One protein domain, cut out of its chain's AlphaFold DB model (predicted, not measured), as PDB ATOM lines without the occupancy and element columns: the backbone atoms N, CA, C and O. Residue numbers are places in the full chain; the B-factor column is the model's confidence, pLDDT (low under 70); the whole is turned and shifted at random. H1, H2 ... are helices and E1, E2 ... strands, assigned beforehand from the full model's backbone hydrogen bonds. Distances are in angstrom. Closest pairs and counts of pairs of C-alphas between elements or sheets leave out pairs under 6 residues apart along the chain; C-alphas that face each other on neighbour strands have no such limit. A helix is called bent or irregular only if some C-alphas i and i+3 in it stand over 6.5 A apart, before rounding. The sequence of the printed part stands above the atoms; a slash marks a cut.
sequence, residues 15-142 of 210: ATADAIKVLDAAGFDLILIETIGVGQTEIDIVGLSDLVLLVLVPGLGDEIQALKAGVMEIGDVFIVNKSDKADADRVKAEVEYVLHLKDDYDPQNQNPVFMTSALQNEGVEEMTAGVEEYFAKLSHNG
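What this domain is: This is residues 15 to 142 of the 210 residues of the protein "Methylmalonyl Co-A mutase-associated GTPase MeaB" of Caldithrix abyssi (UniProt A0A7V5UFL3). A small sheet of three parallel strands, in the order E1 E2 E3, is sandwiched between two long helices, H5 over one face and H6 over the other, while H1 lies off by itself beyond a long link. The short helices H2 and H4 pack on each other. The printed part has 128 residues, with six named helices and three named strands in the order H1 H2 E1 H3 H4 E2 H5 E3 H6; of the 71 residues in named elements helices hold 58 and strands 13, and the class is mostly helix. It is compact, with a radius of gyration of the C-alphas of 15.2 A and spans of 44 by 35 by 29 A.

How they stand to each other: H1, residues 15 to 25, touches no helix. H2, residues 40 to 47, is only just irregular, with C-alphas 41 and 44 6.7 A apart; it touches H4, residues 71 to 74, closest at the C-alphas of Val 46 and Ile 74, 6.6 A. H4 only grazes the sheet. E1, residues 53 to 56, and E2, residues 77 to 81, are parallel at 31 degrees, with N 54 and O 77 2.8 A apart. E2 and E3, residues 113 to 116, are parallel at 29 degrees, with N 114 and O 78 2.9 A apart. H3, residues 63 to 67, only just touches H5, residues 88 to 100, with 3 pairs of C-alphas within 8 A, the closest Ile 64 and Val 95 at 7.4 A, by residues 91 to 95 of H5 alone. Two strand-helix-strand units, parallel neighbour strands joined through helices, E1 H3 H4 E2 and E2 H5 E3, have right-handed crossovers. H5 and H6, residues 124 to 140, make three layers with the sheet, at heights of 8.4 A and 9.6 A. Every O i to N i+4 pair is within hydrogen-bond range in H1, H3, H5 and H6; H2 has 0 of 4, but 3 of 5 O i to N i+3 pairs, and H4 is too short for an i+4 pair.

Where its parts are: H1 begins at C-alpha 15, (319.316, 216.428, 270.915), and is 15.5 A long. H5 is 18.6 A long. H6, 24.3 A, ends at C-alpha 140, (332.216, 239.522, 254.838).

The domain as a whole: The printed part has no cut. The links H1 to H2 and H5 to E3 are long; residues 103 to 108 stand free. Residues 38 to 41 and 60 to 69 are under pLDDT 70.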
ATOM      1  N   ALA A  15     319.354 217.056 272.239       84.06
ATOM      2  CA  ALA A  15     319.316 216.428 270.915       84.06
ATOM      3  C   ALA A  15     319.280 217.430 269.741       84.06
ATOM      4  O   ALA A  15     319.504 217.032 268.600       84.06
ATOM      5  N   THR A  16     318.996 218.712 269.991       88.56
ATOM      6  CA  THR A  16     318.918 219.738 268.943       88.56
ATOM      7  C   THR A  16     320.264 219.940 268.256       88.56
ATOM      8  O   THR A  16     320.307 220.020 267.032       88.56
ATOM      9  N   ALA A  17     321.367 219.944 269.011       86.31
ATOM     10  CA  ALA A  17     322.711 220.076 268.448       86.31
ATOM     11  C   ALA A  17     323.049 218.926 267.484       86.31
ATOM     12  O   ALA A  17     323.593 219.152 266.404       86.31
ATOM     13  N   ASP A  18     322.679 217.698 267.848       88.31
ATOM     14  CA  ASP A  18     322.901 216.524 267.003       88.31
ATOM     15  C   ASP A  18     322.027 216.568 265.745       88.31
ATOM     16  O   ASP A  18     322.502 216.266 264.651       88.31
ATOM     17  N   ALA A  19     320.771 217.006 265.872       92.00
ATOM     18  CA  ALA A  19     319.877 217.176 264.732       92.00
ATOM     19  C   ALA A  19     320.416 218.205 263.725       92.00
ATOM     20  O   ALA A  19     320.393 217.940 262.526       92.00
ATOM     21  N   ILE A  20     320.952 219.336 264.202       92.12
ATOM     22  CA  ILE A  20     321.572 220.360 263.346       92.12
ATOM     23  C   ILE A  20     322.715 219.751 262.528       92.12
ATOM     24  O   ILE A  20     322.741 219.921 261.315       92.12
ATOM     25  N   LYS A  21     323.614 218.982 263.156       90.06
ATOM     26  CA  LYS A  21     324.737 218.330 262.454       90.06
ATOM     27  C   LYS A  21     324.273 217.335 261.397       90.06
ATOM     28  O   LYS A  21     324.887 217.237 260.342       90.06
ATOM     29  N   VAL A  22     323.213 216.577 261.683       94.50
ATOM     30  CA  VAL A  22     322.645 215.629 260.715       94.50
ATOM     31  C   VAL A  22     322.058 216.368 259.514       94.50
ATOM     32  O   VAL A  22     322.267 215.932 258.388       94.50
ATOM     33  N   LEU A  23     321.348 217.476 259.741       95.25
ATOM     34  CA  LEU A  23     320.778 218.294 258.668       95.25
ATOM     35  C   LEU A  23     321.870 218.980 257.834       95.25
ATOM     36  O   LEU A  23     321.817 218.926 256.610       95.25
ATOM     37  N   ASP A  24     322.890 219.536 258.482       92.38
ATOM     38  CA  ASP A  24     324.055 220.129 257.816       92.38
ATOM     39  C   ASP A  24     324.785 219.086 256.947       92.38
ATOM     40  O   ASP A  24     324.977 219.274 255.748       92.38
ATOM     41  N   ALA A  25     325.065 217.900 257.503       94.19
ATOM     42  CA  ALA A  25     325.682 216.795 256.764       94.19
ATOM     43  C   ALA A  25     324.801 216.239 255.629       94.19
ATOM     44  O   ALA A  25     325.317 215.658 254.674       94.19
ATOM     45  N   ALA A  26     323.478 216.399 255.728       96.25
ATOM     46  CA  ALA A  26     322.533 216.037 254.677       96.25
ATOM     47  C   ALA A  26     322.432 217.097 253.562       96.25
ATOM     48  O   ALA A  26     321.729 216.859 252.580       96.25
ATOM     49  N   GLY A  27     323.138 218.225 253.685       95.19
ATOM     50  CA  GLY A  27     323.198 219.276 252.671       95.19
ATOM     51  C   GLY A  27     322.034 220.264 252.723       95.19
ATOM     52  O   GLY A  27     321.674 220.821 251.692       95.19
ATOM     53  N   PHE A  28     321.407 220.459 253.888       96.38
ATOM     54  CA  PHE A  28     320.428 221.535 254.057       96.38
ATOM     55  C   PHE A  28     321.140 222.881 254.225       96.38
ATOM     56  O   PHE A  28     321.846 223.085 255.208       96.38
ATOM     57  N   ASP A  29     320.881 223.817 253.312       91.12
ATOM     58  CA  ASP A  29     321.496 225.153 253.340       91.12
ATOM     59  C   ASP A  29     320.918 226.069 254.435       91.12
ATOM     60  O   ASP A  29     321.592 226.978 254.917       91.12
ATOM     61  N   LEU A  30     319.661 225.833 254.841       93.06
ATOM     62  CA  LEU A  30     318.951 226.614 255.855       93.06
ATOM     63  C   LEU A  30     318.341 225.698 256.919       93.06
ATOM     64  O   LEU A  30     317.505 224.841 256.624       93.06
ATOM     65  N   ILE A  31     318.717 225.933 258.176       94.75
ATOM     66  CA  ILE A  31     318.188 225.222 259.342       94.75
ATOM     67  C   ILE A  31     317.541 226.246 260.276       94.75
ATOM     68  O   ILE A  31     318.227 227.036 260.921       94.75
ATOM     69  N   LEU A  32     316.210 226.220 260.361       94.06
ATOM     70  CA  LEU A  32     315.452 227.058 261.289       94.06
ATOM     71  C   LEU A  32     315.259 226.336 262.622       94.06
ATOM     72  O   LEU A  32     314.776 225.200 262.666       94.06
ATOM     73  N   ILE A  33     315.616 227.015 263.710       92.12
ATOM     74  CA  ILE A  33     315.461 226.522 265.077       92.12
ATOM     75  C   ILE A  33     314.505 227.464 265.802       92.12
ATOM     76  O   ILE A  33     314.801 228.641 265.982       92.12
ATOM     77  N   GLU A  34     313.362 226.935 266.222       90.19
ATOM     78  CA  GLU A  34     312.342 227.673 266.965       90.19
ATOM     79  C   GLU A  34     312.382 227.270 268.446       90.19
ATOM     80  O   GLU A  34     312.411 226.078 268.775       90.19
ATOM     81  N   THR A  35     312.384 228.260 269.342       86.06
ATOM     82  CA  THR A  35     312.256 228.063 270.792       86.06
ATOM     83  C   THR A  35     310.788 228.163 271.218       86.06
ATOM     84  O   THR A  35     309.955 228.735 270.525       86.06
ATOM     85  N   ILE A  36     310.441 227.590 272.374       77.50
ATOM     86  CA  ILE A  36     309.053 227.574 272.880       77.50
ATOM     87  C   ILE A  36     308.656 228.926 273.514       77.50
ATOM     88  O   ILE A  36     307.474 229.194 273.720       77.50
ATOM     89  N   GLY A  37     309.630 229.789 273.808       74.50
ATOM     90  CA  GLY A  37     309.406 231.098 274.408       74.50
ATOM     91  C   GLY A  37     310.655 231.972 274.400       74.50
ATOM     92  O   GLY A  37     311.628 231.694 273.694       74.50
ATOM     93  N   VAL A  38     310.597 233.032 275.204       68.00
ATOM     94  CA  VAL A  38     311.684 233.986 275.441       68.00
ATOM     95  C   VAL A  38     311.988 234.020 276.938       68.00
ATOM     96  O   VAL A  38     311.133 234.367 277.751       68.00
ATOM     97  N   GLY A  39     313.196 233.611 277.317       68.19
ATOM     98  CA  GLY A  39     313.609 233.488 278.710       68.19
ATOM     99  C   GLY A  39     315.105 233.207 278.847       68.19
ATOM    100  O   GLY A  39     315.826 233.050 277.863       68.19
ATOM    101  N   GLN A  40     315.583 233.168 280.093       65.12
ATOM    102  CA  GLN A  40     316.999 232.926 280.405       65.12
ATOM    103  C   GLN A  40     317.460 231.528 279.984       65.12
ATOM    104  O   GLN A  40     318.624 231.317 279.664       65.12
ATOM    105  N   THR A  41     316.540 230.570 279.965       69.19
ATOM    106  CA  THR A  41     316.797 229.204 279.512       69.19
ATOM    107  C   THR A  41     317.005 229.129 278.000       69.19
ATOM    108  O   THR A  41     317.739 228.277 277.512       69.19
ATOM    109  N   GLU A  42     316.406 230.037 277.237       75.06
ATOM    110  CA  GLU A  42     316.412 230.043 275.777       75.06
ATOM    111  C   GLU A  42     317.667 230.708 275.185       75.06
ATOM    112  O   GLU A  42     317.891 230.621 273.978       75.06
ATOM    113  N   ILE A  43     318.533 231.283 276.029       79.62
ATOM    114  CA  ILE A  43     319.817 231.897 275.645       79.62
ATOM    115  C   ILE A  43     320.785 230.892 275.004       79.62
ATOM    116  O   ILE A  43     321.625 231.271 274.183       79.62
ATOM    117  N   ASP A  44     320.621 229.600 275.288       82.50
ATOM    118  CA  ASP A  44     321.431 228.529 274.700       82.50
ATOM    119  C   ASP A  44     321.380 228.498 273.162       82.50
ATOM    120  O   ASP A  44     322.284 227.947 272.527       82.50
ATOM    121  N   ILE A  45     320.366 229.124 272.543       87.19
ATOM    122  CA  ILE A  45     320.228 229.197 271.082       87.19
ATOM    123  C   ILE A  45     321.432 229.856 270.409       87.19
ATOM    124  O   ILE A  45     321.839 229.432 269.327       87.19
ATOM    125  N   VAL A  46     322.070 230.817 271.083       87.56
ATOM    126  CA  VAL A  46     323.268 231.517 270.591       87.56
ATOM    127  C   VAL A  46     324.414 230.544 270.336       87.56
ATOM    128  O   VAL A  46     325.212 230.724 269.418       87.56
ATOM    129  N   GLY A  47     324.495 229.491 271.151       86.44
ATOM    130  CA  GLY A  47     325.489 228.435 271.021       86.44
ATOM    131  C   GLY A  47     325.183 227.433 269.910       86.44
ATOM    132  O   GLY A  47     325.992 226.533 269.691       86.44
ATOM    133  N   LEU A  48     324.054 227.557 269.209       88.25
ATOM    134  CA  LEU A  48     323.596 226.603 268.197       88.25
ATOM    135  C   LEU A  48     323.320 227.240 266.832       88.25
ATOM    136  O   LEU A  48     323.328 226.515 265.838       88.25
ATOM    137  N   SER A  49     323.116 228.557 266.758       91.75
ATOM    138  CA  SER A  49     322.780 229.252 265.516       91.75
ATOM    139  C   SER A  49     323.860 230.232 265.050       91.75
ATOM    140  O   SER A  49     324.702 230.714 265.811       91.75
ATOM    141  N   ASP A  50     323.850 230.514 263.747       92.88
ATOM    142  CA  ASP A  50     324.648 231.592 263.159       92.88
ATOM    143  C   ASP A  50     323.985 232.962 263.369       92.88
ATOM    144  O   ASP A  50     324.662 233.939 263.701       92.88
ATOM    145  N   LEU A  51     322.656 233.008 263.245       93.44
ATOM    146  CA  LEU A  51     321.813 234.166 263.522       93.44
ATOM    147  C   LEU A  51     320.711 233.806 264.521       93.44
ATOM    148  O   LEU A  51     320.155 232.707 264.489       93.44
ATOM    149  N   VAL A  52     320.385 234.750 265.393       93.44
ATOM    150  CA  VAL A  52     319.267 234.708 266.334       93.44
ATOM    151  C   VAL A  52     318.298 235.820 265.957       93.44
ATOM    152  O   VAL A  52     318.637 237.004 266.003       93.44
ATOM    153  N   LEU A  53     317.085 235.429 265.576       94.44
ATOM    154  CA  LEU A  53     316.003 236.347 265.240       94.44
ATOM    155  C   LEU A  53     315.096 236.475 266.466       94.44
ATOM    156  O   LEU A  53     314.483 235.492 266.883       94.44
ATOM    157  N   LEU A  54     315.004 237.673 267.043       92.56
ATOM    158  CA  LEU A  54     314.116 237.944 268.169       92.56
ATOM    159  C   LEU A  54     312.795 238.526 267.661       92.56
ATOM    160  O   LEU A  54     312.750 239.652 267.167       92.56
ATOM    161  N   VAL A  55     311.715 237.756 267.804       92.38
ATOM    162  CA  VAL A  55     310.369 238.172 267.403       92.38
ATOM    163  C   VAL A  55     309.616 238.734 268.608       92.38
ATOM    164  O   VAL A  55     309.379 238.037 269.590       92.38
ATOM    165  N   LEU A  56     309.219 239.997 268.509       90.00
ATOM    166  CA  LEU A  56     308.481 240.764 269.505       90.00
ATOM    167  C   LEU A  56     307.081 241.080 268.975       90.00
ATOM    168  O   LEU A  56     306.876 241.173 267.766       90.00
ATOM    169  N   VAL A  57     306.108 241.253 269.867       89.44
ATOM    170  CA  VAL A  57     304.715 241.530 269.488       89.44
ATOM    171  C   VAL A  57     304.166 242.722 270.283       89.44
ATOM    172  O   VAL A  57     304.325 242.758 271.502       89.44
ATOM    173  N   PRO A  58     303.458 243.675 269.648       87.69
ATOM    174  CA  PRO A  58     302.832 244.797 270.338       87.69
ATOM    175  C   PRO A  58     301.679 244.396 271.261       87.69
ATOM    176  O   PRO A  58     300.874 243.505 270.951       87.69
ATOM    177  N   GLY A  59     301.544 245.144 272.360       77.56
ATOM    178  CA  GLY A  59     300.399 245.071 273.273       77.56
ATOM    179  C   GLY A  59     300.508 244.034 274.396       77.56
ATOM    180  O   GLY A  59     299.490 243.718 275.006       77.56
ATOM    181  N   LEU A  60     301.702 243.503 274.674       64.06
ATOM    182  CA  LEU A  60     301.937 242.566 275.780       64.06
ATOM    183  C   LEU A  60     302.388 243.231 277.109       64.06
ATOM    184  O   LEU A  60     302.597 242.543 278.100       64.06
ATOM    185  N   GLY A  61     302.454 244.567 277.190       65.75
ATOM    186  CA  GLY A  61     302.817 245.302 278.418       65.75
ATOM    187  C   GLY A  61     304.302 245.697 278.490       65.75
ATOM    188  O   GLY A  61     304.880 246.049 277.464       65.75
ATOM    189  N   ASP A  62     304.905 245.650 279.689       64.00
ATOM    190  CA  ASP A  62     306.304 246.032 280.023       64.00
ATOM    191  C   ASP A  62     307.377 245.009 279.561       64.00
ATOM    192  O   ASP A  62     308.468 244.903 280.126       64.00
ATOM    193  N   GLU A  63     307.107 244.219 278.520       63.44
ATOM    194  CA  GLU A  63     307.962 243.081 278.152       63.44
ATOM    195  C   GLU A  63     309.341 243.476 277.631       63.44
ATOM    196  O   GLU A  63     310.300 242.783 277.940       63.44
ATOM    197  N   ILE A  64     309.507 244.607 276.932       64.44
ATOM    198  CA  ILE A  64     310.859 245.061 276.560       64.44
ATOM    199  C   ILE A  64     311.690 245.318 277.823       64.44
ATOM    200  O   ILE A  64     312.874 244.992 277.854       64.44
ATOM    201  N   GLN A  65     311.086 245.841 278.894       62.34
ATOM    202  CA  GLN A  65     311.788 246.019 280.164       62.34
ATOM    203  C   GLN A  65     312.085 244.692 280.870       62.34
ATOM    204  O   GLN A  65     313.151 244.561 281.468       62.34
ATOM    205  N   ALA A  66     311.207 243.695 280.754       63.66
ATOM    206  CA  ALA A  66     311.455 242.351 281.276       63.66
ATOM    207  C   ALA A  66     312.519 241.578 280.465       63.66
ATOM    208  O   ALA A  66     313.307 240.826 281.035       63.66
ATOM    209  N   LEU A  67     312.582 241.798 279.147       68.44
ATOM    210  CA  LEU A  67     313.539 241.188 278.212       68.44
ATOM    211  C   LEU A  67     314.919 241.861 278.242       68.44
ATOM    212  O   LEU A  67     315.910 241.250 277.830       68.44
ATOM    213  N   LYS A  68     314.994 243.109 278.733       62.53
ATOM    214  CA  LYS A  68     316.217 243.928 278.804       62.53
ATOM    215  C   LYS A  68     317.372 243.258 279.554       62.53
ATOM    216  O   LYS A  68     318.510 243.612 279.285       62.53
ATOM    217  N   ALA A  69     317.117 242.303 280.450       61.06
ATOM    218  CA  ALA A  69     318.173 241.513 281.076       61.06
ATOM    219  C   ALA A  69     318.385 240.199 280.301       61.06
ATOM    220  O   ALA A  69     317.609 239.256 280.444       61.06
ATOM    221  N   GLY A  70     319.435 240.131 279.477       72.19
ATOM    222  CA  GLY A  70     319.946 238.901 278.852       72.19
ATOM    223  C   GLY A  70     319.329 238.487 277.508       72.19
ATOM    224  O   GLY A  70     320.056 237.994 276.654       72.19
ATOM    225  N   VAL A  71     318.034 238.713 277.248       80.75
ATOM    226  CA  VAL A  71     317.410 238.260 275.979       80.75
ATOM    227  C   VAL A  71     317.635 239.256 274.832       80.75
ATOM    228  O   VAL A  71     317.881 238.864 273.694       80.75
ATOM    229  N   MET A  72     317.628 240.561 275.111       84.25
ATOM    230  CA  MET A  72     317.935 241.584 274.093       84.25
ATOM    231  C   MET A  72     319.407 241.557 273.639       84.25
ATOM    232  O   MET A  72     319.753 242.041 272.560       84.25
ATOM    233  N   GLU A  73     320.294 240.996 274.460       82.50
ATOM    234  CA  GLU A  73     321.727 240.900 274.173       82.50
ATOM    235  C   GLU A  73     322.031 239.839 273.114       82.50
ATOM    236  O   GLU A  73     322.964 240.010 272.335       82.50
ATOM    237  N   ILE A  74     321.211 238.787 273.045       85.62
ATOM    238  CA  ILE A  74     321.450 237.641 272.167       85.62
ATOM    239  C   ILE A  74     320.887 237.795 270.752       85.62
ATOM    240  O   ILE A  74     321.252 237.016 269.876       85.62
ATOM    241  N   GLY A  75     319.981 238.753 270.534       90.25
ATOM    242  CA  GLY A  75     319.339 238.977 269.240       90.25
ATOM    243  C   GLY A  75     320.291 239.614 268.231       90.25
ATOM    244  O   GLY A  75     320.857 240.676 268.491       90.25
ATOM    245  N   ASP A  76     320.431 238.981 267.067       92.31
ATOM    246  CA  ASP A  76     321.172 239.525 265.929       92.31
ATOM    247  C   ASP A  76     320.258 240.369 265.024       92.31
ATOM    248  O   ASP A  76     320.671 241.413 264.521       92.31
ATOM    249  N   VAL A  77     319.009 239.927 264.843       95.38
ATOM    250  CA  VAL A  77     317.966 240.592 264.048       95.38
ATOM    251  C   VAL A  77     316.687 240.662 264.873       95.38
ATOM    252  O   VAL A  77     316.308 239.683 265.516       95.38
ATOM    253  N   PHE A  78     315.999 241.799 264.841       95.00
ATOM    254  CA  PHE A  78     314.787 242.035 265.618       95.00
ATOM    255  C   PHE A  78     313.588 242.184 264.690       95.00
ATOM    256  O   PHE A  78     313.658 242.843 263.655       95.00
ATOM    257  N   ILE A  79     312.473 241.567 265.063       96.19
ATOM    258  CA  ILE A  79     311.247 241.567 264.268       96.19
ATOM    259  C   ILE A  79     310.100 241.965 265.182       96.19
ATOM    260  O   ILE A  79     309.775 241.242 266.116       96.19
ATOM    261  N   VAL A  80     309.449 243.087 264.904       95.25
ATOM    262  CA  VAL A  80     308.193 243.472 265.548       95.25
ATOM    263  C   VAL A  80     307.050 242.944 264.682       95.25
ATOM    264  O   VAL A  80     306.703 243.522 263.654       95.25
ATOM    265  N   ASN A  81     306.503 241.791 265.067       95.31
ATOM    266  CA  ASN A  81     305.405 241.124 264.370       95.31
ATOM    267  C   ASN A  81     304.035 241.584 264.898       95.31
ATOM    268  O   ASN A  81     303.899 241.953 266.060       95.31
ATOM    269  N   LYS A  82     302.989 241.472 264.073       94.88
ATOM    270  CA  LYS A  82     301.667 242.100 264.263       94.88
ATOM    271  C   LYS A  82     301.753 243.628 264.187       94.88
ATOM    272  O   LYS A  82     301.186 244.334 265.024       94.88
ATOM    273  N   SER A  83     302.482 244.122 263.185       94.38
ATOM    274  CA  SER A  83     302.623 245.551 262.886       94.38
ATOM    275  C   SER A  83     301.305 246.237 262.521       94.38
ATOM    276  O   SER A  83     301.220 247.455 262.579       94.38
ATOM    277  N   ASP A  84     300.260 245.465 262.223       92.62
ATOM    278  CA  ASP A  84     298.879 245.926 262.046       92.62
ATOM    279  C   ASP A  84     298.229 246.481 263.334       92.62
ATOM    280  O   ASP A  84     297.124 247.026 263.293       92.62
ATOM    281  N   LYS A  85     298.891 246.368 264.492       91.56
ATOM    282  CA  LYS A  85     298.406 246.887 265.778       91.56
ATOM    283  C   LYS A  85     298.912 248.301 266.079       91.56
ATOM    284  O   LYS A  85     300.066 248.625 265.833       91.56
ATOM    285  N   ALA A  86     298.080 249.091 266.762       86.50
ATOM    286  CA  ALA A  86     298.336 250.505 267.067       86.50
ATOM    287  C   ALA A  86     299.646 250.799 267.839       86.50
ATOM    288  O   ALA A  86     300.203 251.878 267.687       86.50
ATOM    289  N   ASP A  87     300.147 249.857 268.646       88.06
ATOM    290  CA  ASP A  87     301.362 250.039 269.461       88.06
ATOM    291  C   ASP A  87     302.665 249.616 268.758       88.06
ATOM    292  O   ASP A  87     303.732 249.635 269.375       88.06
ATOM    293  N   ALA A  88     302.613 249.187 267.495       92.06
ATOM    294  CA  ALA A  88     303.767 248.568 266.855       92.06
ATOM    295  C   ALA A  88     304.952 249.525 266.668       92.06
ATOM    296  O   ALA A  88     306.087 249.162 266.981       92.06
ATOM    297  N   ASP A  89     304.688 250.764 266.249       92.50
ATOM    298  CA  ASP A  89     305.732 251.779 266.065       92.50
ATOM    299  C   ASP A  89     306.425 252.137 267.384       92.50
ATOM    300  O   ASP A  89     307.640 252.337 267.422       92.50
ATOM    301  N   ARG A  90     305.674 252.151 268.494       91.06
ATOM    302  CA  ARG A  90     306.236 252.373 269.832       91.06
ATOM    303  C   ARG A  90     307.215 251.260 270.205       91.06
ATOM    304  O   ARG A  90     308.317 251.550 270.659       91.06
ATOM    305  N   VAL A  91     306.833 250.001 269.985       90.19
ATOM    306  CA  VAL A  91     307.691 248.837 270.268       90.19
ATOM    307  C   VAL A  91     308.964 248.885 269.428       90.19
ATOM    308  O   VAL A  91     310.047 248.673 269.966       90.19
ATOM    309  N   LYS A  92     308.865 249.223 268.137       92.62
ATOM    310  CA  LYS A  92     310.043 249.407 267.279       92.62
ATOM    311  C   LYS A  92     310.991 250.467 267.838       92.62
ATOM    312  O   LYS A  92     312.175 250.184 268.004       92.62
ATOM    313  N   ALA A  93     310.471 251.647 268.175       91.12
ATOM    314  CA  ALA A  93     311.280 252.733 268.720       91.12
ATOM    315  C   ALA A  93     311.960 252.345 270.046       91.12
ATOM    316  O   ALA A  93     313.111 252.704 270.289       91.12
ATOM    317  N   GLU A  94     311.277 251.579 270.901       89.25
ATOM    318  CA  GLU A  94     311.856 251.059 272.142       89.25
ATOM    319  C   GLU A  94     312.979 250.048 271.884       89.25
ATOM    320  O   GLU A  94     314.020 250.125 272.536       89.25
ATOM    321  N   VAL A  95     312.806 249.130 270.927       90.19
ATOM    322  CA  VAL A  95     313.850 248.172 270.523       90.19
ATOM    323  C   VAL A  95     315.072 248.910 269.998       90.19
ATOM    324  O   VAL A  95     316.179 248.679 270.482       90.19
ATOM    325  N   GLU A  96     314.871 249.829 269.055       90.75
ATOM    326  CA  GLU A  96     315.947 250.643 268.498       90.75
ATOM    327  C   GLU A  96     316.664 251.408 269.609       90.75
ATOM    328  O   GLU A  96     317.888 251.345 269.695       90.75
ATOM    329  N   TYR A  97     315.934 252.056 270.519       88.56
ATOM    330  CA  TYR A  97     316.530 252.758 271.654       88.56
ATOM    331  C   TYR A  97     317.416 251.844 272.513       88.56
ATOM    332  O   TYR A  97     318.535 252.223 272.849       88.56
ATOM    333  N   VAL A  98     316.963 250.628 272.832       86.94
ATOM    334  CA  VAL A  98     317.766 249.660 273.601       86.94
ATOM    335  C   VAL A  98     319.035 249.257 272.861       86.94
ATOM    336  O   VAL A  98     320.096 249.181 273.475       86.94
ATOM    337  N   LEU A  99     318.949 249.036 271.550       87.19
ATOM    338  CA  LEU A  99     320.109 248.687 270.732       87.19
ATOM    339  C   LEU A  99     321.141 249.819 270.668       87.19
ATOM    340  O   LEU A  99     322.337 249.543 270.668       87.19
ATOM    341  N   HIS A 100     320.699 251.079 270.689       86.00
ATOM    342  CA  HIS A 100     321.591 252.242 270.753       86.00
ATOM    343  C   HIS A 100     322.307 252.396 272.103       86.00
ATOM    344  O   HIS A 100     323.315 253.093 272.173       86.00
ATOM    345  N   LEU A 101     321.797 251.778 273.173       83.81
ATOM    346  CA  LEU A 101     322.400 251.832 274.507       83.81
ATOM    347  C   LEU A 101     323.419 250.719 274.771       83.81
ATOM    348  O   LEU A 101     324.027 250.720 275.840       83.81
ATOM    349  N   LYS A 102     323.593 249.759 273.855       80.50
ATOM    350  CA  LYS A 102     324.569 248.682 274.037       80.50
ATOM    351  C   LYS A 102     325.998 249.239 274.045       80.50
ATOM    352  O   LYS A 102     326.349 250.078 273.219       80.50
ATOM    353  N   ASP A 103     326.834 248.726 274.948       70.31
ATOM    354  CA  ASP A 103     328.237 249.152 275.087       70.31
ATOM    355  C   ASP A 103     329.075 248.883 273.823       70.31
ATOM    356  O   ASP A 103     330.076 249.556 273.577       70.31
ATOM    357  N   ASP A 104     328.669 247.907 273.009       72.69
ATOM    358  CA  ASP A 104     329.306 247.515 271.751       72.69
ATOM    359  C   ASP A 104     328.628 248.120 270.510       72.69
ATOM    360  O   ASP A 104     328.813 247.629 269.393       72.69
ATOM    361  N   TYR A 105     327.856 249.196 270.694       75.25
ATOM    362  CA  TYR A 105     327.173 249.890 269.613       75.25
ATOM    363  C   TYR A 105     328.137 250.291 268.484       75.25
ATOM    364  O   TYR A 105     329.043 251.111 268.650       75.25
ATOM    365  N   ASP A 106     327.885 249.738 267.300       76.38
ATOM    366  CA  ASP A 106     328.624 250.017 266.076       76.38
ATOM    367  C   ASP A 106     327.651 250.552 265.011       76.38
ATOM    368  O   ASP A 106     326.848 249.779 264.478       76.38
ATOM    369  N   PRO A 107     327.723 251.849 264.647       72.50
ATOM    370  CA  PRO A 107     326.875 252.437 263.609       72.50
ATOM    371  C   PRO A 107     326.959 251.704 262.266       72.50
ATOM    372  O   PRO A 107     326.005 251.709 261.494       72.50
ATOM    373  N   GLN A 108     328.100 251.076 261.970       73.12
ATOM    374  CA  GLN A 108     328.299 250.336 260.730       73.12
ATOM    375  C   GLN A 108     327.780 248.904 260.818       73.12
ATOM    376  O   GLN A 108     327.657 248.266 259.778       73.12
ATOM    377  N   ASN A 109     327.448 248.382 262.002       76.88
ATOM    378  CA  ASN A 109     326.986 247.008 262.217       76.88
ATOM    379  C   ASN A 109     325.801 246.930 263.195       76.88
ATOM    380  O   ASN A 109     325.730 246.003 264.000       76.88
ATOM    381  N   GLN A 110     324.861 247.874 263.106       84.75
ATOM    382  CA  GLN A 110     323.623 247.815 263.884       84.75
ATOM    383  C   GLN A 110     322.830 246.534 263.600       84.75
ATOM    384  O   GLN A 110     322.763 246.064 262.461       84.75
ATOM    385  N   ASN A 111     322.195 246.005 264.647       91.81
ATOM    386  CA  ASN A 111     321.191 244.957 264.518       91.81
ATOM    387  C   ASN A 111     319.948 245.528 263.806       91.81
ATOM    388  O   ASN A 111     319.401 246.526 264.282       91.81
ATOM    389  N   PRO A 112     319.491 244.939 262.689       94.88
ATOM    390  CA  PRO A 112     318.331 245.449 261.971       94.88
ATOM    391  C   PRO A 112     317.029 245.162 262.730       94.88
ATOM    392  O   PRO A 112     316.903 244.140 263.411       94.88
ATOM    393  N   VAL A 113     316.054 246.067 262.582       96.12
ATOM    394  CA  VAL A 113     314.717 245.971 263.187       96.12
ATOM    395  C   VAL A 113     313.652 246.050 262.092       96.12
ATOM    396  O   VAL A 113     313.480 247.090 261.457       96.12
ATOM    397  N   PHE A 114     312.914 244.959 261.887       97.81
ATOM    398  CA  PHE A 114     311.870 244.853 260.864       97.81
ATOM    399  C   PHE A 114     310.467 244.918 261.465       97.81
ATOM    400  O   PHE A 114     310.225 244.420 262.565       97.81
ATOM    401  N   MET A 115     309.526 245.485 260.713       97.81
ATOM    402  CA  MET A 115     308.095 245.474 261.026       97.81
ATOM    403  C   MET A 115     307.415 244.431 260.151       97.81
ATOM    404  O   MET A 115     307.618 244.432 258.941       97.81
ATOM    405  N   THR A 116     306.617 243.545 260.741       98.12
ATOM    406  CA  THR A 116     305.922 242.500 259.977       98.12
ATOM    407  C   THR A 116     304.495 242.287 260.465       98.12
ATOM    408  O   THR A 116     304.200 242.396 261.657       98.12
ATOM    409  N   SER A 117     303.602 241.901 259.555       97.25
ATOM    410  CA  SER A 117     302.340 241.254 259.909       97.25
ATOM    411  C   SER A 117     302.294 239.890 259.243       97.25
ATOM    412  O   SER A 117     301.947 239.766 258.071       97.25
ATOM    413  N   ALA A 118     302.627 238.842 259.999       95.12
ATOM    414  CA  ALA A 118     302.588 237.473 259.484       95.12
ATOM    415  C   ALA A 118     301.179 237.053 259.021       95.12
ATOM    416  O   ALA A 118     301.049 236.248 258.106       95.12
ATOM    417  N   LEU A 119     300.123 237.605 259.635       96.06
ATOM    418  CA  LEU A 119     298.739 237.306 259.259       96.06
ATOM    419  C   LEU A 119     298.361 237.934 257.911       96.06
ATOM    420  O   LEU A 119     297.658 237.300 257.130       96.06
ATOM    421  N   GLN A 120     298.823 239.162 257.654       96.38
ATOM    422  CA  GLN A 120     298.554 239.888 256.408       96.38
ATOM    423  C   GLN A 120     299.634 239.663 255.338       96.38
ATOM    424  O   GLN A 120     299.497 240.138 254.216       96.38
ATOM    425  N   ASN A 121     300.694 238.916 255.669       95.94
ATOM    426  CA  ASN A 121     301.885 238.722 254.843       95.94
ATOM    427  C   ASN A 121     302.587 240.044 254.457       95.94
ATOM    428  O   ASN A 121     303.106 240.192 253.353       95.94
ATOM    429  N   GLU A 122     302.610 241.012 255.376       97.56
ATOM    430  CA  GLU A 122     303.239 242.325 255.179       97.56
ATOM    431  C   GLU A 122     304.632 242.370 255.821       97.56
ATOM    432  O   GLU A 122     304.838 241.830 256.912       97.56
ATOM    433  N   GLY A 123     305.596 243.005 255.145       97.00
ATOM    434  CA  GLY A 123     306.977 243.168 255.624       97.00
ATOM    435  C   GLY A 123     307.820 241.884 255.655       97.00
ATOM    436  O   GLY A 123     309.013 241.941 255.937       97.00
ATOM    437  N   VAL A 124     307.238 240.717 255.349       96.88
ATOM    438  CA  VAL A 124     307.928 239.413 255.399       96.88
ATOM    439  C   VAL A 124     309.036 239.313 254.348       96.88
ATOM    440  O   VAL A 124     310.126 238.833 254.652       96.88
ATOM    441  N   GLU A 125     308.779 239.781 253.126       97.62
ATOM    442  CA  GLU A 125     309.763 239.763 252.036       97.62
ATOM    443  C   GLU A 125     310.936 240.713 252.321       97.62
ATOM    444  O   GLU A 125     312.092 240.309 252.217       97.62
ATOM    445  N   GLU A 126     310.642 241.931 252.790       97.50
ATOM    446  CA  GLU A 126     311.650 242.905 253.229       97.50
ATOM    447  C   GLU A 126     312.509 242.351 254.373       97.50
ATOM    448  O   GLU A 126     313.736 242.420 254.321       97.50
ATOM    449  N   MET A 127     311.874 241.744 255.380       97.50
ATOM    450  CA  MET A 127     312.569 241.107 256.499       97.50
ATOM    451  C   MET A 127     313.476 239.970 256.025       97.50
ATOM    452  O   MET A 127     314.624 239.893 256.451       97.50
ATOM    453  N   THR A 128     312.996 239.116 255.118       96.50
ATOM    454  CA  THR A 128     313.778 237.981 254.608       96.50
ATOM    455  C   THR A 128     315.014 238.467 253.849       96.50
ATOM    456  O   THR A 128     316.126 238.046 254.163       96.50
ATOM    457  N   ALA A 129     314.843 239.418 252.927       97.50
ATOM    458  CA  ALA A 129     315.952 240.009 252.181       97.50
ATOM    459  C   ALA A 129     316.959 240.716 253.108       97.50
ATOM    460  O   ALA A 129     318.171 240.569 252.955       97.50
ATOM    461  N   GLY A 130     316.467 241.441 254.115       96.75
ATOM    462  CA  GLY A 130     317.320 242.125 255.081       96.75
ATOM    463  C   GLY A 130     318.087 241.174 256.009       96.75
ATOM    464  O   GLY A 130     319.232 241.455 256.368       96.75
ATOM    465  N   VAL A 131     317.507 240.023 256.368       95.88
ATOM    466  CA  VAL A 131     318.210 238.953 257.098       95.88
ATOM    467  C   VAL A 131     319.345 238.376 256.250       95.88
ATOM    468  O   VAL A 131     320.451 238.199 256.764       95.88
ATOM    469  N   GLU A 132     319.105 238.119 254.963       95.50
ATOM    470  CA  GLU A 132     320.131 237.627 254.034       95.50
ATOM    471  C   GLU A 132     321.273 238.637 253.852       95.50
ATOM    472  O   GLU A 132     322.450 238.268 253.930       95.50
ATOM    473  N   GLU A 133     320.950 239.921 253.683       95.31
ATOM    474  CA  GLU A 133     321.944 240.995 253.591       95.31
ATOM    475  C   GLU A 133     322.784 241.088 254.871       95.31
ATOM    476  O   GLU A 133     324.019 241.151 254.822       95.31
ATOM    477  N   TYR A 134     322.131 241.044 256.034       94.25
ATOM    478  CA  TYR A 134     322.816 241.084 257.320       94.25
ATOM    479  C   TYR A 134     323.723 239.862 257.520       94.25
ATOM    480  O   TYR A 134     324.869 240.005 257.956       94.25
ATOM    481  N   PHE A 135     323.268 238.668 257.132       93.56
ATOM    482  CA  PHE A 135     324.085 237.454 257.150       93.56
ATOM    483  C   PHE A 135     325.329 237.591 256.263       93.56
ATOM    484  O   PHE A 135     326.450 237.327 256.711       93.56
ATOM    485  N   ALA A 136     325.156 238.055 255.021       93.88
ATOM    486  CA  ALA A 136     326.256 238.273 254.085       93.88
ATOM    487  C   ALA A 136     327.277 239.280 254.635       93.88
ATOM    488  O   ALA A 136     328.489 239.066 254.538       93.88
ATOM    489  N   LYS A 137     326.798 240.338 255.293       92.62
ATOM    490  CA  LYS A 137     327.637 241.340 255.956       92.62
ATOM    491  C   LYS A 137     328.463 240.750 257.101       92.62
ATOM    492  O   LYS A 137     329.666 241.009 257.158       92.62
ATOM    493  N   LEU A 138     327.860 239.931 257.970       90.94
ATOM    494  CA  LEU A 138     328.583 239.223 259.039       90.94
ATOM    495  C   LEU A 138     329.614 238.229 258.494       90.94
ATOM    496  O   LEU A 138     330.658 238.002 259.109       90.94
ATOM    497  N   SER A 139     329.326 237.613 257.348       90.56
ATOM    498  CA  SER A 139     330.288 236.748 256.669       90.56
ATOM    499  C   SER A 139     331.459 237.555 256.111       90.56
ATOM    500  O   SER A 139     332.609 237.151 256.268       90.56
ATOM    501  N   HIS A 140     331.190 238.697 255.475       91.94
ATOM    502  CA  HIS A 140     332.216 239.522 254.838       91.94
ATOM    503  C   HIS A 140     333.165 240.180 255.849       91.94
ATOM    504  O   HIS A 140     334.364 240.273 255.600       91.94
ATOM    505  N   ASN A 141     332.649 240.606 257.006       89.56
ATOM    506  CA  ASN A 141     333.447 241.254 258.050       89.56
ATOM    507  C   ASN A 141     334.105 240.266 259.040       89.56
ATOM    508  O   ASN A 141     334.694 240.703 260.026       89.56
ATOM    509  N   GLY A 142     333.994 238.952 258.808       90.06
ATOM    510  CA  GLY A 142     334.608 237.907 259.634       90.06
ATOM    511  C   GLY A 142     333.897 237.607 260.962       90.06
ATOM    512  O   GLY A 142     334.220 236.602 261.601       90.06
TER     513      GLY A 142